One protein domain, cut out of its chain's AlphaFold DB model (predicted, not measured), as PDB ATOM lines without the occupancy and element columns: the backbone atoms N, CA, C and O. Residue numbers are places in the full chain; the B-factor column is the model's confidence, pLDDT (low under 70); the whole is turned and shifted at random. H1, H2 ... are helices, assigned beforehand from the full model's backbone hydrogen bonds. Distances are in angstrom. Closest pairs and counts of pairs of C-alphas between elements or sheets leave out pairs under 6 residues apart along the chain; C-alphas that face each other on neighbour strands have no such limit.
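What this domain is: This is residues 41 to 161 of the 255 residues of the protein "Putative capsid morphogenesis protein" of viral metagenome (UniProt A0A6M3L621). One long helix, H5, forms a spine; H4 folds back along its first part, while H1, H2 and H3, folded back and forth, pack farther along it. The 121 printed residues, with five named helices in order H1 to H5, are all helix in class, loose (radius of gyration of the C-alphas 18.0 A), a rod spanning 65 by 23 by 23 A.

Where its parts are: H5, residues 118 to 159, runs 61.4 A from C-alpha 118 at (12.464, -4.336, -33.685) to C-alpha 159 at (-20.966, 35.440, -0.923). H4 is residues 98 to 113, 22.8 A; H3 82 to 93, 17.6 A; H2 63 to 78, 22.4 A; H1 43 to 52, 14.3 A.

How they stand to each other: The hub H5 touches H4, a hairpin, with residues 121 to 132 alone; closest C-alphas Arg 108 and Val 125, 6.2 A. H3 touches H5 at a steep tilt of 56 degrees; closest C-alphas Gly 87 and Arg 138, 4.7 A. H1 and H2, and H2 and H3, form hairpins. Every O i to N i+4 pair is within hydrogen-bond range except in H3, 6 of 8.

The domain as a whole: The printed part has no cut and no long link; pLDDT is under 70 at residues 41 to 47 and 49 to 51.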
ATOM      1  N   ALA A  41     -12.380  32.328   0.963       57.50
ATOM      2  CA  ALA A  41     -12.946  30.990   0.999       57.50
ATOM      3  C   ALA A  41     -12.237  30.183   2.075       57.50
ATOM      4  O   ALA A  41     -11.005  30.202   2.140       57.50
ATOM      5  N   THR A  42     -12.990  29.445   2.891       65.12
ATOM      6  CA  THR A  42     -12.349  28.449   3.755       65.12
ATOM      7  C   THR A  42     -11.750  27.341   2.891       65.12
ATOM      8  O   THR A  42     -12.242  27.051   1.795       65.12
ATOM      9  N   ARG A  43     -10.699  26.678   3.385       62.16
ATOM     10  CA  ARG A  43     -10.143  25.491   2.724       62.16
ATOM     11  C   ARG A  43     -11.241  24.474   2.410       62.16
ATOM     12  O   ARG A  43     -11.283  23.973   1.297       62.16
ATOM     13  N   GLU A  44     -12.148  24.225   3.352       66.38
ATOM     14  CA  GLU A  44     -13.266  23.287   3.196       66.38
ATOM     15  C   GLU A  44     -14.212  23.667   2.049       66.38
ATOM     16  O   GLU A  44     -14.541  22.813   1.230       66.38
ATOM     17  N   GLU A  45     -14.579  24.943   1.915       66.62
ATOM     18  CA  GLU A  45     -15.407  25.415   0.796       66.62
ATOM     19  C   GLU A  45     -14.699  25.261  -0.551       66.62
ATOM     20  O   GLU A  45     -15.312  24.810  -1.519       66.62
ATOM     21  N   VAL A  46     -13.401  25.577  -0.614       61.84
ATOM     22  CA  VAL A  46     -12.600  25.353  -1.826       61.84
ATOM     23  C   VAL A  46     -12.519  23.864  -2.152       61.84
ATOM     24  O   VAL A  46     -12.575  23.493  -3.322       61.84
ATOM     25  N   MET A  47     -12.422  23.001  -1.139       67.12
ATOM     26  CA  MET A  47     -12.357  21.553  -1.334       67.12
ATOM     27  C   MET A  47     -13.684  20.969  -1.802       67.12
ATOM     28  O   MET A  47     -13.691  20.116  -2.689       67.12
ATOM     29  N   GLN A  48     -14.798  21.433  -1.243       70.44
ATOM     30  CA  GLN A  48     -16.122  20.989  -1.656       70.44
ATOM     31  C   GLN A  48     -16.426  21.446  -3.085       70.44
ATOM     32  O   GLN A  48     -16.778  20.617  -3.920       70.44
ATOM     33  N   ALA A  49     -16.161  22.717  -3.407       67.38
ATOM     34  CA  ALA A  49     -16.274  23.221  -4.773       67.38
ATOM     35  C   ALA A  49     -15.364  22.441  -5.734       67.38
ATOM     36  O   ALA A  49     -15.794  22.045  -6.812       67.38
ATOM     37  N   ALA A  50     -14.126  22.142  -5.329       65.12
ATOM     38  CA  ALA A  50     -13.215  21.349  -6.141       65.12
ATOM     39  C   ALA A  50     -13.733  19.935  -6.415       65.12
ATOM     40  O   ALA A  50     -13.577  19.463  -7.534       65.12
ATOM     41  N   ARG A  51     -14.363  19.270  -5.437       68.19
ATOM     42  CA  ARG A  51     -14.985  17.948  -5.620       68.19
ATOM     43  C   ARG A  51     -16.209  18.017  -6.530       68.19
ATOM     44  O   ARG A  51     -16.303  17.224  -7.461       68.19
ATOM     45  N   ASP A  52     -17.091  18.987  -6.305       75.12
ATOM     46  CA  ASP A  52     -18.329  19.160  -7.079       75.12
ATOM     47  C   ASP A  52     -18.051  19.527  -8.545       75.12
ATOM     48  O   ASP A  52     -18.848  19.235  -9.437       75.12
ATOM     49  N   LYS A  53     -16.902  20.163  -8.797       78.19
ATOM     50  CA  LYS A  53     -16.475  20.645 -10.116       78.19
ATOM     51  C   LYS A  53     -15.375  19.781 -10.743       78.19
ATOM     52  O   LYS A  53     -14.881  20.111 -11.821       78.19
ATOM     53  N   ALA A  54     -14.960  18.691 -10.098       75.44
ATOM     54  CA  ALA A  54     -13.872  17.869 -10.604       75.44
ATOM     55  C   ALA A  54     -14.286  17.106 -11.874       75.44
ATOM     56  O   ALA A  54     -15.353  16.498 -11.949       75.44
ATOM     57  N   ALA A  55     -13.398  17.097 -12.869       77.62
ATOM     58  CA  ALA A  55     -13.589  16.432 -14.158       77.62
ATOM     59  C   ALA A  55     -14.759  16.981 -15.010       77.62
ATOM     60  O   ALA A  55     -15.268  16.274 -15.891       77.62
ATOM     61  N   LEU A  56     -15.159  18.242 -14.795       80.75
ATOM     62  CA  LEU A  56     -16.197  18.916 -15.582       80.75
ATOM     63  C   LEU A  56     -15.783  19.108 -17.043       80.75
ATOM     64  O   LEU A  56     -16.596  18.929 -17.953       80.75
ATOM     65  N   LEU A  57     -14.515  19.447 -17.284       85.00
ATOM     66  CA  LEU A  57     -13.995  19.726 -18.624       85.00
ATOM     67  C   LEU A  57     -13.447  18.460 -19.305       85.00
ATOM     68  O   LEU A  57     -13.141  18.474 -20.507       85.00
ATOM     69  N   VAL A  58     -13.351  17.338 -18.581       85.00
ATOM     70  CA  VAL A  58     -12.949  16.050 -19.143       85.00
ATOM     71  C   VAL A  58     -14.048  15.529 -20.062       85.00
ATOM     72  O   VAL A  58     -15.196  15.301 -19.684       85.00
ATOM     73  N   THR A  59     -13.658  15.274 -21.307       85.12
ATOM     74  CA  THR A  59     -14.511  14.666 -22.328       85.12
ATOM     75  C   THR A  59     -13.845  13.415 -22.895       85.12
ATOM     76  O   THR A  59     -12.633  13.219 -22.764       85.12
ATOM     77  N   ARG A  60     -14.638  12.564 -23.566       82.25
ATOM     78  CA  ARG A  60     -14.171  11.325 -24.225       82.25
ATOM     79  C   ARG A  60     -13.539  10.323 -23.251       82.25
ATOM     80  O   ARG A  60     -12.483   9.746 -23.520       82.25
ATOM     81  N   VAL A  61     -14.197  10.146 -22.116       84.94
ATOM     82  CA  VAL A  61     -13.930   9.110 -21.115       84.94
ATOM     83  C   VAL A  61     -15.266   8.476 -20.723       84.94
ATOM     84  O   VAL A  61     -16.312   9.090 -20.949       84.94
ATOM     85  N   SER A  62     -15.248   7.255 -20.190       87.25
ATOM     86  CA  SER A  62     -16.443   6.670 -19.572       87.25
ATOM     87  C   SER A  62     -16.810   7.431 -18.298       87.25
ATOM     88  O   SER A  62     -15.979   8.147 -17.738       87.25
ATOM     89  N   GLU A  63     -18.040   7.259 -17.823       86.38
ATOM     90  CA  GLU A  63     -18.475   7.898 -16.579       86.38
ATOM     91  C   GLU A  63     -17.696   7.379 -15.362       86.38
ATOM     92  O   GLU A  63     -17.233   8.161 -14.542       86.38
ATOM     93  N   GLU A  64     -17.423   6.075 -15.316       87.81
ATOM     94  CA  GLU A  64     -16.550   5.473 -14.300       87.81
ATOM     95  C   GLU A  64     -15.151   6.109 -14.297       87.81
ATOM     96  O   GLU A  64     -14.620   6.485 -13.254       87.81
ATOM     97  N   MET A  65     -14.564   6.305 -15.481       88.62
ATOM     98  CA  MET A  65     -13.272   6.970 -15.614       88.62
ATOM     99  C   MET A  65     -13.361   8.439 -15.188       88.62
ATOM    100  O   MET A  65     -12.448   8.939 -14.540       88.62
ATOM    101  N   ARG A  66     -14.450   9.146 -15.521       89.69
ATOM    102  CA  ARG A  66     -14.674  10.526 -15.068       89.69
ATOM    103  C   ARG A  66     -14.655  10.600 -13.540       89.69
ATOM    104  O   ARG A  66     -13.955  11.456 -13.011       89.69
ATOM    105  N   GLN A  67     -15.334   9.681 -12.856       86.81
ATOM    106  CA  GLN A  67     -15.354   9.619 -11.393       86.81
ATOM    107  C   GLN A  67     -13.959   9.352 -10.805       86.81
ATOM    108  O   GLN A  67     -13.517  10.077  -9.918       86.81
ATOM    109  N   GLN A  68     -13.208   8.396 -11.360       90.00
ATOM    110  CA  GLN A  68     -11.827   8.130 -10.927       90.00
ATOM    111  C   GLN A  68     -10.903   9.341 -11.119       90.00
ATOM    112  O   GLN A  68     -10.032   9.620 -10.292       90.00
ATOM    113  N   LEU A  69     -11.066  10.070 -12.228       91.44
ATOM    114  CA  LEU A  69     -10.313  11.299 -12.470       91.44
ATOM    115  C   LEU A  69     -10.722  12.389 -11.482       91.44
ATOM    116  O   LEU A  69      -9.841  13.072 -10.967       91.44
ATOM    117  N   ALA A  70     -12.018  12.522 -11.196       89.50
ATOM    118  CA  ALA A  70     -12.538  13.494 -10.248       89.50
ATOM    119  C   ALA A  70     -11.939  13.294  -8.847       89.50
ATOM    120  O   ALA A  70     -11.395  14.235  -8.271       89.50
ATOM    121  N   GLU A  71     -11.921  12.054  -8.352       89.12
ATOM    122  CA  GLU A  71     -11.300  11.689  -7.072       89.12
ATOM    123  C   GLU A  71      -9.802  12.027  -7.040       89.12
ATOM    124  O   GLU A  71      -9.306  12.622  -6.082       89.12
ATOM    125  N   LYS A  72      -9.069  11.714  -8.115       93.12
ATOM    126  CA  LYS A  72      -7.633  12.023  -8.227       93.12
ATOM    127  C   LYS A  72      -7.354  13.528  -8.313       93.12
ATOM    128  O   LYS A  72      -6.343  13.982  -7.780       93.12
ATOM    129  N   ILE A  73      -8.218  14.299  -8.978       89.81
ATOM    130  CA  ILE A  73      -8.126  15.765  -9.044       89.81
ATOM    131  C   ILE A  73      -8.372  16.359  -7.661       89.81
ATOM    132  O   ILE A  73      -7.543  17.138  -7.194       89.81
ATOM    133  N   ALA A  74      -9.455  15.952  -6.994       86.94
ATOM    134  CA  ALA A  74      -9.779  16.396  -5.644       86.94
ATOM    135  C   ALA A  74      -8.623  16.103  -4.681       86.94
ATOM    136  O   ALA A  74      -8.112  17.023  -4.045       86.94
ATOM    137  N   TYR A  75      -8.109  14.868  -4.679       89.38
ATOM    138  CA  TYR A  75      -6.935  14.491  -3.889       89.38
ATOM    139  C   TYR A  75      -5.711  15.366  -4.205       89.38
ATOM    140  O   TYR A  75      -4.993  15.796  -3.300       89.38
ATOM    141  N   GLY A  76      -5.466  15.657  -5.484       88.50
ATOM    142  CA  GLY A  76      -4.364  16.516  -5.909       88.50
ATOM    143  C   GLY A  76      -4.469  17.956  -5.402       88.50
ATOM    144  O   GLY A  76      -3.448  18.555  -5.057       88.50
ATOM    145  N   ILE A  77      -5.686  18.496  -5.313       84.12
ATOM    146  CA  ILE A  77      -5.952  19.822  -4.739       84.12
ATOM    147  C   ILE A  77      -5.837  19.765  -3.202       84.12
ATOM    148  O   ILE A  77      -5.177  20.625  -2.622       84.12
ATOM    149  N   GLU A  78      -6.387  18.730  -2.551       83.12
ATOM    150  CA  GLU A  78      -6.334  18.504  -1.087       83.12
ATOM    151  C   GLU A  78      -4.911  18.452  -0.543       83.12
ATOM    152  O   GLU A  78      -4.624  19.039   0.504       83.12
ATOM    153  N   ASN A  79      -4.031  17.786  -1.286       84.94
ATOM    154  CA  ASN A  79      -2.641  17.557  -0.910       84.94
ATOM    155  C   ASN A  79      -1.677  18.538  -1.593       84.94
ATOM    156  O   ASN A  79      -0.472  18.310  -1.583       84.94
ATOM    157  N   GLN A  80      -2.196  19.605  -2.214       86.38
ATOM    158  CA  GLN A  80      -1.404  20.673  -2.839       86.38
ATOM    159  C   GLN A  80      -0.327  20.158  -3.812       86.38
ATOM    160  O   GLN A  80       0.756  20.725  -3.947       86.38
ATOM    161  N   LEU A  81      -0.627  19.086  -4.548       88.19
ATOM    162  CA  LEU A  81       0.332  18.432  -5.445       88.19
ATOM    163  C   LEU A  81       0.674  19.275  -6.684       88.19
ATOM    164  O   LEU A  81       1.612  18.963  -7.429       88.19
ATOM    165  N   GLY A  82      -0.128  20.312  -6.931       87.25
ATOM    166  CA  GLY A  82      -0.058  21.153  -8.114       87.25
ATOM    167  C   GLY A  82      -0.340  20.380  -9.403       87.25
ATOM    168  O   GLY A  82      -0.668  19.195  -9.416       87.25
ATOM    169  N   VAL A  83      -0.178  21.060 -10.535       89.31
ATOM    170  CA  VAL A  83      -0.437  20.482 -11.864       89.31
ATOM    171  C   VAL A  83       0.399  19.228 -12.123       89.31
ATOM    172  O   VAL A  83      -0.100  18.251 -12.679       89.31
ATOM    173  N   ASP A  84       1.674  19.249 -11.738       90.88
ATOM    174  CA  ASP A  84       2.599  18.157 -12.038       90.88
ATOM    175  C   ASP A  84       2.365  16.923 -11.172       90.88
ATOM    176  O   ASP A  84       2.406  15.803 -11.686       90.88
ATOM    177  N   GLY A  85       2.099  17.099  -9.877       91.56
ATOM    178  CA  GLY A  85       1.770  15.977  -9.008       91.56
ATOM    179  C   GLY A  85       0.403  15.382  -9.336       91.56
ATOM    180  O   GLY A  85       0.309  14.169  -9.527       91.56
ATOM    181  N   THR A  86      -0.620  16.214  -9.549       92.12
ATOM    182  CA  THR A  86      -1.942  15.743  -9.991       92.12
ATOM    183  C   THR A  86      -1.862  15.057 -11.354       92.12
ATOM    184  O   THR A  86      -2.416  13.977 -11.542       92.12
ATOM    185  N   GLY A  87      -1.091  15.600 -12.301       94.25
ATOM    186  CA  GLY A  87      -0.863  14.969 -13.603       94.25
ATOM    187  C   GLY A  87      -0.250  13.567 -13.496       94.25
ATOM    188  O   GLY A  87      -0.626  12.675 -14.259       94.25
ATOM    189  N   ARG A  88       0.645  13.327 -12.526       93.69
ATOM    190  CA  ARG A  88       1.191  11.982 -12.272       93.69
ATOM    191  C   ARG A  88       0.114  11.007 -11.796       93.69
ATOM    192  O   ARG A  88       0.071   9.900 -12.326       93.69
ATOM    193  N   LEU A  89      -0.767  11.428 -10.887       93.75
ATOM    194  CA  LEU A  89      -1.872  10.595 -10.396       93.75
ATOM    195  C   LEU A  89      -2.856  10.228 -11.506       93.75
ATOM    196  O   LEU A  89      -3.300   9.082 -11.590       93.75
ATOM    197  N   LEU A  90      -3.197  11.198 -12.360       93.62
ATOM    198  CA  LEU A  90      -4.158  11.002 -13.446       93.62
ATOM    199  C   LEU A  90      -3.640  10.023 -14.493       93.62
ATOM    200  O   LEU A  90      -4.401   9.212 -15.013       93.62
ATOM    201  N   ARG A  91      -2.338  10.060 -14.786       91.88
ATOM    202  CA  ARG A  91      -1.714   9.163 -15.763       91.88
ATOM    203  C   ARG A  91      -1.937   7.681 -15.449       91.88
ATOM    204  O   ARG A  91      -2.006   6.893 -16.380       91.88
ATOM    205  N   GLU A  92      -2.038   7.310 -14.176       86.75
ATOM    206  CA  GLU A  92      -2.259   5.918 -13.763       86.75
ATOM    207  C   GLU A  92      -3.652   5.402 -14.139       86.75
ATOM    208  O   GLU A  92      -3.807   4.212 -14.390       86.75
ATOM    209  N   ALA A  93      -4.649   6.289 -14.204       85.94
ATOM    210  CA  ALA A  93      -6.005   5.950 -14.638       85.94
ATOM    211  C   ALA A  93      -6.206   6.149 -16.151       85.94
ATOM    212  O   ALA A  93      -7.066   5.522 -16.763       85.94
ATOM    213  N   LEU A  94      -5.423   7.027 -16.784       88.25
ATOM    214  CA  LEU A  94      -5.654   7.440 -18.166       88.25
ATOM    215  C   LEU A  94      -5.034   6.495 -19.203       88.25
ATOM    216  O   LEU A  94      -3.825   6.275 -19.238       88.25
ATOM    217  N   GLY A  95      -5.857   6.080 -20.166       86.88
ATOM    218  CA  GLY A  95      -5.407   5.591 -21.471       86.88
ATOM    219  C   GLY A  95      -5.163   6.719 -22.486       86.88
ATOM    220  O   GLY A  95      -5.372   7.908 -22.212       86.88
ATOM    221  N   LEU A  96      -4.748   6.356 -23.704       87.25
ATOM    222  CA  LEU A  96      -4.782   7.287 -24.835       87.25
ATOM    223  C   LEU A  96      -6.232   7.498 -25.292       87.25
ATOM    224  O   LEU A  96      -7.070   6.614 -25.173       87.25
ATOM    225  N   ASP A  97      -6.546   8.697 -25.779       87.38
ATOM    226  CA  ASP A  97      -7.797   8.936 -26.502       87.38
ATOM    227  C   ASP A  97      -7.602   8.653 -27.993       87.38
ATOM    228  O   ASP A  97      -6.476   8.644 -28.496       87.38
ATOM    229  N   SER A  98      -8.709   8.525 -28.722       86.94
ATOM    230  CA  SER A  98      -8.705   8.179 -30.145       86.94
ATOM    231  C   SER A  98      -7.857   9.104 -31.029       86.94
ATOM    232  O   SER A  98      -7.308   8.662 -32.040       86.94
ATOM    233  N   ASN A  99      -7.691  10.386 -30.679       89.25
ATOM    234  CA  ASN A  99      -6.826  11.288 -31.445       89.25
ATOM    235  C   ASN A  99      -5.345  11.033 -31.152       89.25
ATOM    236  O   ASN A  99      -4.508  11.092 -32.061       89.25
ATOM    237  N   ARG A 100      -5.003  10.742 -29.896       92.31
ATOM    238  CA  ARG A 100      -3.629  10.409 -29.507       92.31
ATOM    239  C   ARG A 100      -3.216   9.023 -29.989       92.31
ATOM    240  O   ARG A 100      -2.080   8.876 -30.423       92.31
ATOM    241  N   GLU A 101      -4.129   8.058 -30.030       93.12
ATOM    242  CA  GLU A 101      -3.897   6.751 -30.661       93.12
ATOM    243  C   GLU A 101      -3.559   6.903 -32.148       93.12
ATOM    244  O   GLU A 101      -2.541   6.392 -32.615       93.12
ATOM    245  N   LYS A 102      -4.340   7.704 -32.888       95.12
ATOM    246  CA  LYS A 102      -4.036   8.037 -34.292       95.12
ATOM    247  C   LYS A 102      -2.682   8.729 -34.444       95.12
ATOM    248  O   LYS A 102      -1.966   8.479 -35.412       95.12
ATOM    249  N   SER A 103      -2.332   9.609 -33.508       95.31
ATOM    250  CA  SER A 103      -1.042  10.308 -33.515       95.31
ATOM    251  C   SER A 103       0.121   9.340 -33.286       95.31
ATOM    252  O   SER A 103       1.113   9.402 -34.010       95.31
ATOM    253  N   LEU A 104      -0.029   8.397 -32.352       97.50
ATOM    254  CA  LEU A 104       0.955   7.353 -32.083       97.50
ATOM    255  C   LEU A 104       1.119   6.404 -33.280       97.50
ATOM    256  O   LEU A 104       2.244   6.086 -33.658       97.50
ATOM    257  N   ALA A 105       0.017   6.020 -33.931       97.25
ATOM    258  CA  ALA A 105       0.050   5.197 -35.139       97.25
ATOM    259  C   ALA A 105       0.810   5.891 -36.285       97.25
ATOM    260  O   ALA A 105       1.692   5.295 -36.901       97.25
ATOM    261  N   LYS A 106       0.546   7.184 -36.523       97.44
ATOM    262  CA  LYS A 106       1.301   7.987 -37.503       97.44
ATOM    263  C   LYS A 106       2.782   8.092 -37.145       97.44
ATOM    264  O   LYS A 106       3.635   8.019 -38.027       97.44
ATOM    265  N   PHE A 107       3.094   8.266 -35.863       98.06
ATOM    266  CA  PHE A 107       4.473   8.309 -35.390       98.06
ATOM    267  C   PHE A 107       5.200   6.988 -35.657       98.06
ATOM    268  O   PHE A 107       6.325   7.017 -36.149       98.06
ATOM    269  N   ARG A 108       4.553   5.844 -35.396       98.19
ATOM    270  CA  ARG A 108       5.115   4.518 -35.685       98.19
ATOM    271  C   ARG A 108       5.477   4.375 -37.164       98.19
ATOM    272  O   ARG A 108       6.640   4.121 -37.460       98.19
ATOM    273  N   LEU A 109       4.533   4.662 -38.065       97.88
ATOM    274  CA  LEU A 109       4.764   4.608 -39.516       97.88
ATOM    275  C   LEU A 109       5.935   5.504 -39.950       97.88
ATOM    276  O   LEU A 109       6.756   5.115 -40.775       97.88
ATOM    277  N   LYS A 110       6.055   6.701 -39.361       97.88
ATOM    278  CA  LYS A 110       7.176   7.611 -39.634       97.88
ATOM    279  C   LYS A 110       8.522   7.025 -39.190       97.88
ATOM    280  O   LYS A 110       9.519   7.222 -39.874       97.88
ATOM    281  N   GLN A 111       8.568   6.344 -38.045       98.19
ATOM    282  CA  GLN A 111       9.801   5.727 -37.545       98.19
ATOM    283  C   GLN A 111      10.190   4.482 -38.349       98.19
ATOM    284  O   GLN A 111      11.374   4.291 -38.617       98.19
ATOM    285  N   GLU A 112       9.210   3.684 -38.774       97.38
ATOM    286  CA  GLU A 112       9.410   2.554 -39.690       97.38
ATOM    287  C   GLU A 112       9.962   3.037 -41.040       97.38
ATOM    288  O   GLU A 112      10.974   2.525 -41.510       97.38
ATOM    289  N   ALA A 113       9.380   4.097 -41.615       97.12
ATOM    290  CA  ALA A 113       9.883   4.721 -42.842       97.12
ATOM    291  C   ALA A 113      11.297   5.316 -42.685       97.12
ATOM    292  O   ALA A 113      12.054   5.379 -43.648       97.12
ATOM    293  N   ALA A 114      11.673   5.722 -41.469       96.56
ATOM    294  CA  ALA A 114      13.029   6.149 -41.126       96.56
ATOM    295  C   ALA A 114      13.992   4.974 -40.848       96.56
ATOM    296  O   ALA A 114      15.116   5.197 -40.399       96.56
ATOM    297  N   GLY A 115      13.562   3.728 -41.079       97.44
ATOM    298  CA  GLY A 115      14.384   2.524 -40.966       97.44
ATOM    299  C   GLY A 115      14.502   1.944 -39.555       97.44
ATOM    300  O   GLY A 115      15.277   1.009 -39.354       97.44
ATOM    301  N   LYS A 116      13.762   2.454 -38.559       97.00
ATOM    302  CA  LYS A 116      13.750   1.840 -37.221       97.00
ATOM    303  C   LYS A 116      12.912   0.570 -37.227       97.00
ATOM    304  O   LYS A 116      11.763   0.582 -37.656       97.00
ATOM    305  N   THR A 117      13.460  -0.500 -36.663       96.44
ATOM    306  CA  THR A 117      12.810  -1.814 -36.570       96.44
ATOM    307  C   THR A 117      13.055  -2.458 -35.201       96.44
ATOM    308  O   THR A 117      13.860  -1.962 -34.404       96.44
ATOM    309  N   GLY A 118      12.322  -3.540 -34.910       96.19
ATOM    310  CA  GLY A 118      12.464  -4.336 -33.685       96.19
ATOM    311  C   GLY A 118      12.419  -3.499 -32.403       96.19
ATOM    312  O   GLY A 118      11.658  -2.536 -32.292       96.19
ATOM    313  N   ASP A 119      13.292  -3.824 -31.452       97.38
ATOM    314  CA  ASP A 119      13.377  -3.160 -30.146       97.38
ATOM    315  C   ASP A 119      13.569  -1.643 -30.226       97.38
ATOM    316  O   ASP A 119      13.089  -0.903 -29.364       97.38
ATOM    317  N   ALA A 120      14.295  -1.154 -31.235       96.62
ATOM    318  CA  ALA A 120      14.546   0.275 -31.391       96.62
ATOM    319  C   ALA A 120      13.262   1.034 -31.756       96.62
ATOM    320  O   ALA A 120      13.040   2.147 -31.266       96.62
ATOM    321  N   LEU A 121      12.408   0.425 -32.583       97.38
ATOM    322  CA  LEU A 121      11.093   0.961 -32.916       97.38
ATOM    323  C   LEU A 121      10.167   0.922 -31.700       97.38
ATOM    324  O   LEU A 121       9.610   1.958 -31.339       97.38
ATOM    325  N   GLU A 122      10.057  -0.226 -31.028       98.06
ATOM    326  CA  GLU A 122       9.157  -0.373 -29.879       98.06
ATOM    327  C   GLU A 122       9.535   0.573 -28.734       98.06
ATOM    328  O   GLU A 122       8.673   1.243 -28.167       98.06
ATOM    329  N   LYS A 123      10.834   0.754 -28.452       97.88
ATOM    330  CA  LYS A 123      11.299   1.752 -27.472       97.88
ATOM    331  C   LYS A 123      10.931   3.178 -27.878       97.88
ATOM    332  O   LYS A 123      10.586   3.984 -27.016       97.88
ATOM    333  N   ALA A 124      11.012   3.519 -29.165       97.50
ATOM    334  CA  ALA A 124      10.627   4.845 -29.643       97.50
ATOM    335  C   ALA A 124       9.112   5.071 -29.520       97.50
ATOM    336  O   ALA A 124       8.694   6.132 -29.057       97.50
ATOM    337  N   VAL A 125       8.303   4.075 -29.889       97.62
ATOM    338  CA  VAL A 125       6.837   4.117 -29.782       97.62
ATOM    339  C   VAL A 125       6.404   4.208 -28.319       97.62
ATOM    340  O   VAL A 125       5.618   5.086 -27.982       97.62
ATOM    341  N   ALA A 126       6.975   3.395 -27.426       96.94
ATOM    342  CA  ALA A 126       6.663   3.436 -25.997       96.94
ATOM    343  C   ALA A 126       6.998   4.799 -25.361       96.94
ATOM    344  O   ALA A 126       6.215   5.333 -24.574       96.94
ATOM    345  N   ARG A 127       8.133   5.407 -25.737       97.12
ATOM    346  CA  ARG A 127       8.496   6.765 -25.287       97.12
ATOM    347  C   ARG A 127       7.496   7.810 -25.770       97.12
ATOM    348  O   ARG A 127       7.109   8.682 -24.994       97.12
ATOM    349  N   GLU A 128       7.066   7.720 -27.023       97.56
ATOM    350  CA  GLU A 128       6.079   8.648 -27.575       97.56
ATOM    351  C   GLU A 128       4.705   8.465 -26.926       97.56
ATOM    352  O   GLU A 128       4.060   9.447 -26.563       97.56
ATOM    353  N   GLN A 129       4.280   7.223 -26.688       96.25
ATOM    354  CA  GLN A 129       3.058   6.922 -25.948       96.25
ATOM    355  C   GLN A 129       3.097   7.536 -24.545       96.25
ATOM    356  O   GLN A 129       2.162   8.240 -24.158       96.25
ATOM    357  N   ALA A 130       4.190   7.335 -23.806       94.75
ATOM    358  CA  ALA A 130       4.372   7.929 -22.486       94.75
ATOM    359  C   ALA A 130       4.328   9.466 -22.546       94.75
ATOM    360  O   ALA A 130       3.677  10.097 -21.713       94.75
ATOM    361  N   ARG A 131       4.954  10.083 -23.558       95.81
ATOM    362  CA  ARG A 131       4.900  11.536 -23.782       95.81
ATOM    363  C   ARG A 131       3.469  12.024 -24.024       95.81
ATOM    364  O   ARG A 131       3.068  13.021 -23.429       95.81
ATOM    365  N   LEU A 132       2.698  11.333 -24.867       95.12
ATOM    366  CA  LEU A 132       1.305  11.678 -25.177       95.12
ATOM    367  C   LEU A 132       0.383  11.534 -23.960       95.12
ATOM    368  O   LEU A 132      -0.488  12.384 -23.760       95.12
ATOM    369  N   LEU A 133       0.589  10.495 -23.143       94.31
ATOM    370  CA  LEU A 133      -0.124  10.297 -21.878       94.31
ATOM    371  C   LEU A 133       0.218  11.388 -20.862       94.31
ATOM    372  O   LEU A 133      -0.691  11.985 -20.289       94.31
ATOM    373  N   ASN A 134       1.506  11.696 -20.685       93.88
ATOM    374  CA  ASN A 134       1.958  12.771 -19.798       93.88
ATOM    375  C   ASN A 134       1.357  14.121 -20.215       93.88
ATOM    376  O   ASN A 134       0.857  14.861 -19.373       93.88
ATOM    377  N   ASP A 135       1.367  14.428 -21.515       93.31
ATOM    378  CA  ASP A 135       0.752  15.642 -22.049       93.31
ATOM    379  C   ASP A 135      -0.750  15.682 -21.748       93.31
ATOM    380  O   ASP A 135      -1.233  16.680 -21.215       93.31
ATOM    381  N   ARG A 136      -1.483  14.590 -22.018       93.50
ATOM    382  CA  ARG A 136      -2.925  14.491 -21.732       93.50
ATOM    383  C   ARG A 136      -3.219  14.737 -20.256       93.50
ATOM    384  O   ARG A 136      -4.056  15.579 -19.942       93.50
ATOM    385  N   ALA A 137      -2.533  14.013 -19.378       94.50
ATOM    386  CA  ALA A 137      -2.733  14.096 -17.941       94.50
ATOM    387  C   ALA A 137      -2.432  15.507 -17.418       94.50
ATOM    388  O   ALA A 137      -3.211  16.057 -16.644       94.50
ATOM    389  N   ARG A 138      -1.360  16.139 -17.917       94.00
ATOM    390  CA  ARG A 138      -1.021  17.524 -17.575       94.00
ATOM    391  C   ARG A 138      -2.076  18.516 -18.064       94.00
ATOM    392  O   ARG A 138      -2.409  19.436 -17.330       94.00
ATOM    393  N   VAL A 139      -2.610  18.355 -19.278       92.94
ATOM    394  CA  VAL A 139      -3.686  19.231 -19.781       92.94
ATOM    395  C   VAL A 139      -4.930  19.133 -18.909       92.94
ATOM    396  O   VAL A 139      -5.490  20.168 -18.559       92.94
ATOM    397  N   ILE A 140      -5.339  17.910 -18.563       93.56
ATOM    398  CA  ILE A 140      -6.484  17.683 -17.677       93.56
ATOM    399  C   ILE A 140      -6.216  18.349 -16.328       93.56
ATOM    400  O   ILE A 140      -7.019  19.166 -15.900       93.56
ATOM    401  N   ALA A 141      -5.054  18.104 -15.715       92.19
ATOM    402  CA  ALA A 141      -4.703  18.725 -14.442       92.19
ATOM    403  C   ALA A 141      -4.763  20.262 -14.494       92.19
ATOM    404  O   ALA A 141      -5.349  20.863 -13.607       92.19
ATOM    405  N   ILE A 142      -4.210  20.905 -15.532       90.00
ATOM    406  CA  ILE A 142      -4.268  22.374 -15.666       90.00
ATOM    407  C   ILE A 142      -5.714  22.864 -15.726       90.00
ATOM    408  O   ILE A 142      -6.076  23.797 -15.018       90.00
ATOM    409  N   ASN A 143      -6.521  22.252 -16.591       92.38
ATOM    410  CA  ASN A 143      -7.880  22.715 -16.832       92.38
ATOM    411  C   ASN A 143      -8.776  22.504 -15.615       92.38
ATOM    412  O   ASN A 143      -9.484  23.422 -15.233       92.38
ATOM    413  N   GLU A 144      -8.741  21.312 -15.024       91.19
ATOM    414  CA  GLU A 144      -9.652  20.940 -13.940       91.19
ATOM    415  C   GLU A 144      -9.286  21.630 -12.630       91.19
ATOM    416  O   GLU A 144     -10.169  22.081 -11.912       91.19
ATOM    417  N   ILE A 145      -7.988  21.780 -12.334       87.94
ATOM    418  CA  ILE A 145      -7.554  22.565 -11.172       87.94
ATOM    419  C   ILE A 145      -7.934  24.035 -11.368       87.94
ATOM    420  O   ILE A 145      -8.433  24.656 -10.436       87.94
ATOM    421  N   GLY A 146      -7.721  24.586 -12.570       87.19
ATOM    422  CA  GLY A 146      -8.130  25.954 -12.886       87.19
ATOM    423  C   GLY A 146      -9.636  26.148 -12.719       87.19
ATOM    424  O   GLY A 146     -10.056  27.041 -11.998       87.19
ATOM    425  N   GLU A 147     -10.447  25.276 -13.315       89.31
ATOM    426  CA  GLU A 147     -11.909  25.323 -13.206       89.31
ATOM    427  C   GLU A 147     -12.376  25.255 -11.748       89.31
ATOM    428  O   GLU A 147     -13.160  26.094 -11.308       89.31
ATOM    429  N   ALA A 148     -11.853  24.299 -10.977       84.50
ATOM    430  CA  ALA A 148     -12.191  24.121  -9.571       84.50
ATOM    431  C   ALA A 148     -11.865  25.361  -8.724       84.50
ATOM    432  O   ALA A 148     -12.705  25.837  -7.961       84.50
ATOM    433  N   LEU A 149     -10.647  25.894  -8.857       82.69
ATOM    434  CA  LEU A 149     -10.196  27.023  -8.044       82.69
ATOM    435  C   LEU A 149     -10.924  28.317  -8.404       82.69
ATOM    436  O   LEU A 149     -11.354  29.045  -7.512       82.69
ATOM    437  N   GLU A 150     -11.077  28.599  -9.693       88.00
ATOM    438  CA  GLU A 150     -11.619  29.870 -10.172       88.00
ATOM    439  C   GLU A 150     -13.146  29.935 -10.027       88.00
ATOM    440  O   GLU A 150     -13.686  30.983  -9.662       88.00
ATOM    441  N   SER A 151     -13.852  28.815 -10.234       88.31
ATOM    442  CA  SER A 151     -15.294  28.743  -9.962       88.31
ATOM    443  C   SER A 151     -15.592  28.880  -8.468       88.31
ATOM    444  O   SER A 151     -16.461  29.667  -8.092       88.31
ATOM    445  N   GLY A 152     -14.827  28.201  -7.605       83.62
ATOM    446  CA  GLY A 152     -14.951  28.338  -6.154       83.62
ATOM    447  C   GLY A 152     -14.635  29.757  -5.674       83.62
ATOM    448  O   GLY A 152     -15.352  30.310  -4.842       83.62
ATOM    449  N   ALA A 153     -13.609  30.395  -6.247       84.25
ATOM    450  CA  ALA A 153     -13.274  31.779  -5.930       84.25
ATOM    451  C   ALA A 153     -14.395  32.752  -6.338       84.25
ATOM    452  O   ALA A 153     -14.700  33.669  -5.578       84.25
ATOM    453  N   LEU A 154     -15.055  32.534  -7.483       89.12
ATOM    454  CA  LEU A 154     -16.217  33.328  -7.901       89.12
ATOM    455  C   LEU A 154     -17.396  33.176  -6.940       89.12
ATOM    456  O   LEU A 154     -17.963  34.181  -6.507       89.12
ATOM    457  N   GLU A 155     -17.754  31.942  -6.593       88.25
ATOM    458  CA  GLU A 155     -18.851  31.663  -5.663       88.25
ATOM    459  C   GLU A 155     -18.612  32.340  -4.308       88.25
ATOM    460  O   GLU A 155     -19.504  33.001  -3.765       88.25
ATOM    461  N   THR A 156     -17.386  32.263  -3.791       82.69
ATOM    462  CA  THR A 156     -17.019  32.961  -2.561       82.69
ATOM    463  C   THR A 156     -17.015  34.474  -2.728       82.69
ATOM    464  O   THR A 156     -17.563  35.180  -1.880       82.69
ATOM    465  N   GLY A 157     -16.468  34.993  -3.828       85.06
ATOM    466  CA  GLY A 157     -16.461  36.423  -4.118       85.06
ATOM    467  C   GLY A 157     -17.870  37.021  -4.047       85.06
ATOM    468  O   GLY A 157     -18.061  38.061  -3.411       85.06
ATOM    469  N   ILE A 158     -18.860  36.318  -4.606       89.75
ATOM    470  CA  ILE A 158     -20.282  36.683  -4.538       89.75
ATOM    471  C   ILE A 158     -20.796  36.648  -3.092       89.75
ATOM    472  O   ILE A 158     -21.386  37.631  -2.637       89.75
ATOM    473  N   LYS A 159     -20.547  35.565  -2.338       87.62
ATOM    474  CA  LYS A 159     -20.966  35.440  -0.923       87.62
ATOM    475  C   LYS A 159     -20.429  36.574  -0.044       87.62
ATOM    476  O   LYS A 159     -21.092  37.000   0.897       87.62
ATOM    477  N   GLN A 160     -19.242  37.087  -0.360       83.00
ATOM    478  CA  GLN A 160     -18.595  38.178   0.373       83.00
ATOM    479  C   GLN A 160     -19.075  39.585  -0.014       83.00
ATOM    480  O   GLN A 160     -18.594  40.592   0.533       83.00
ATOM    481  N   GLY A 161     -20.018  39.666  -0.954       89.06
ATOM    482  CA  GLY A 161     -20.578  40.918  -1.441       89.06
ATOM    483  C   GLY A 161     -19.636  41.686  -2.364       89.06
ATOM    484  O   GLY A 161     -19.752  42.909  -2.447       89.06
TER     485      GLY A 161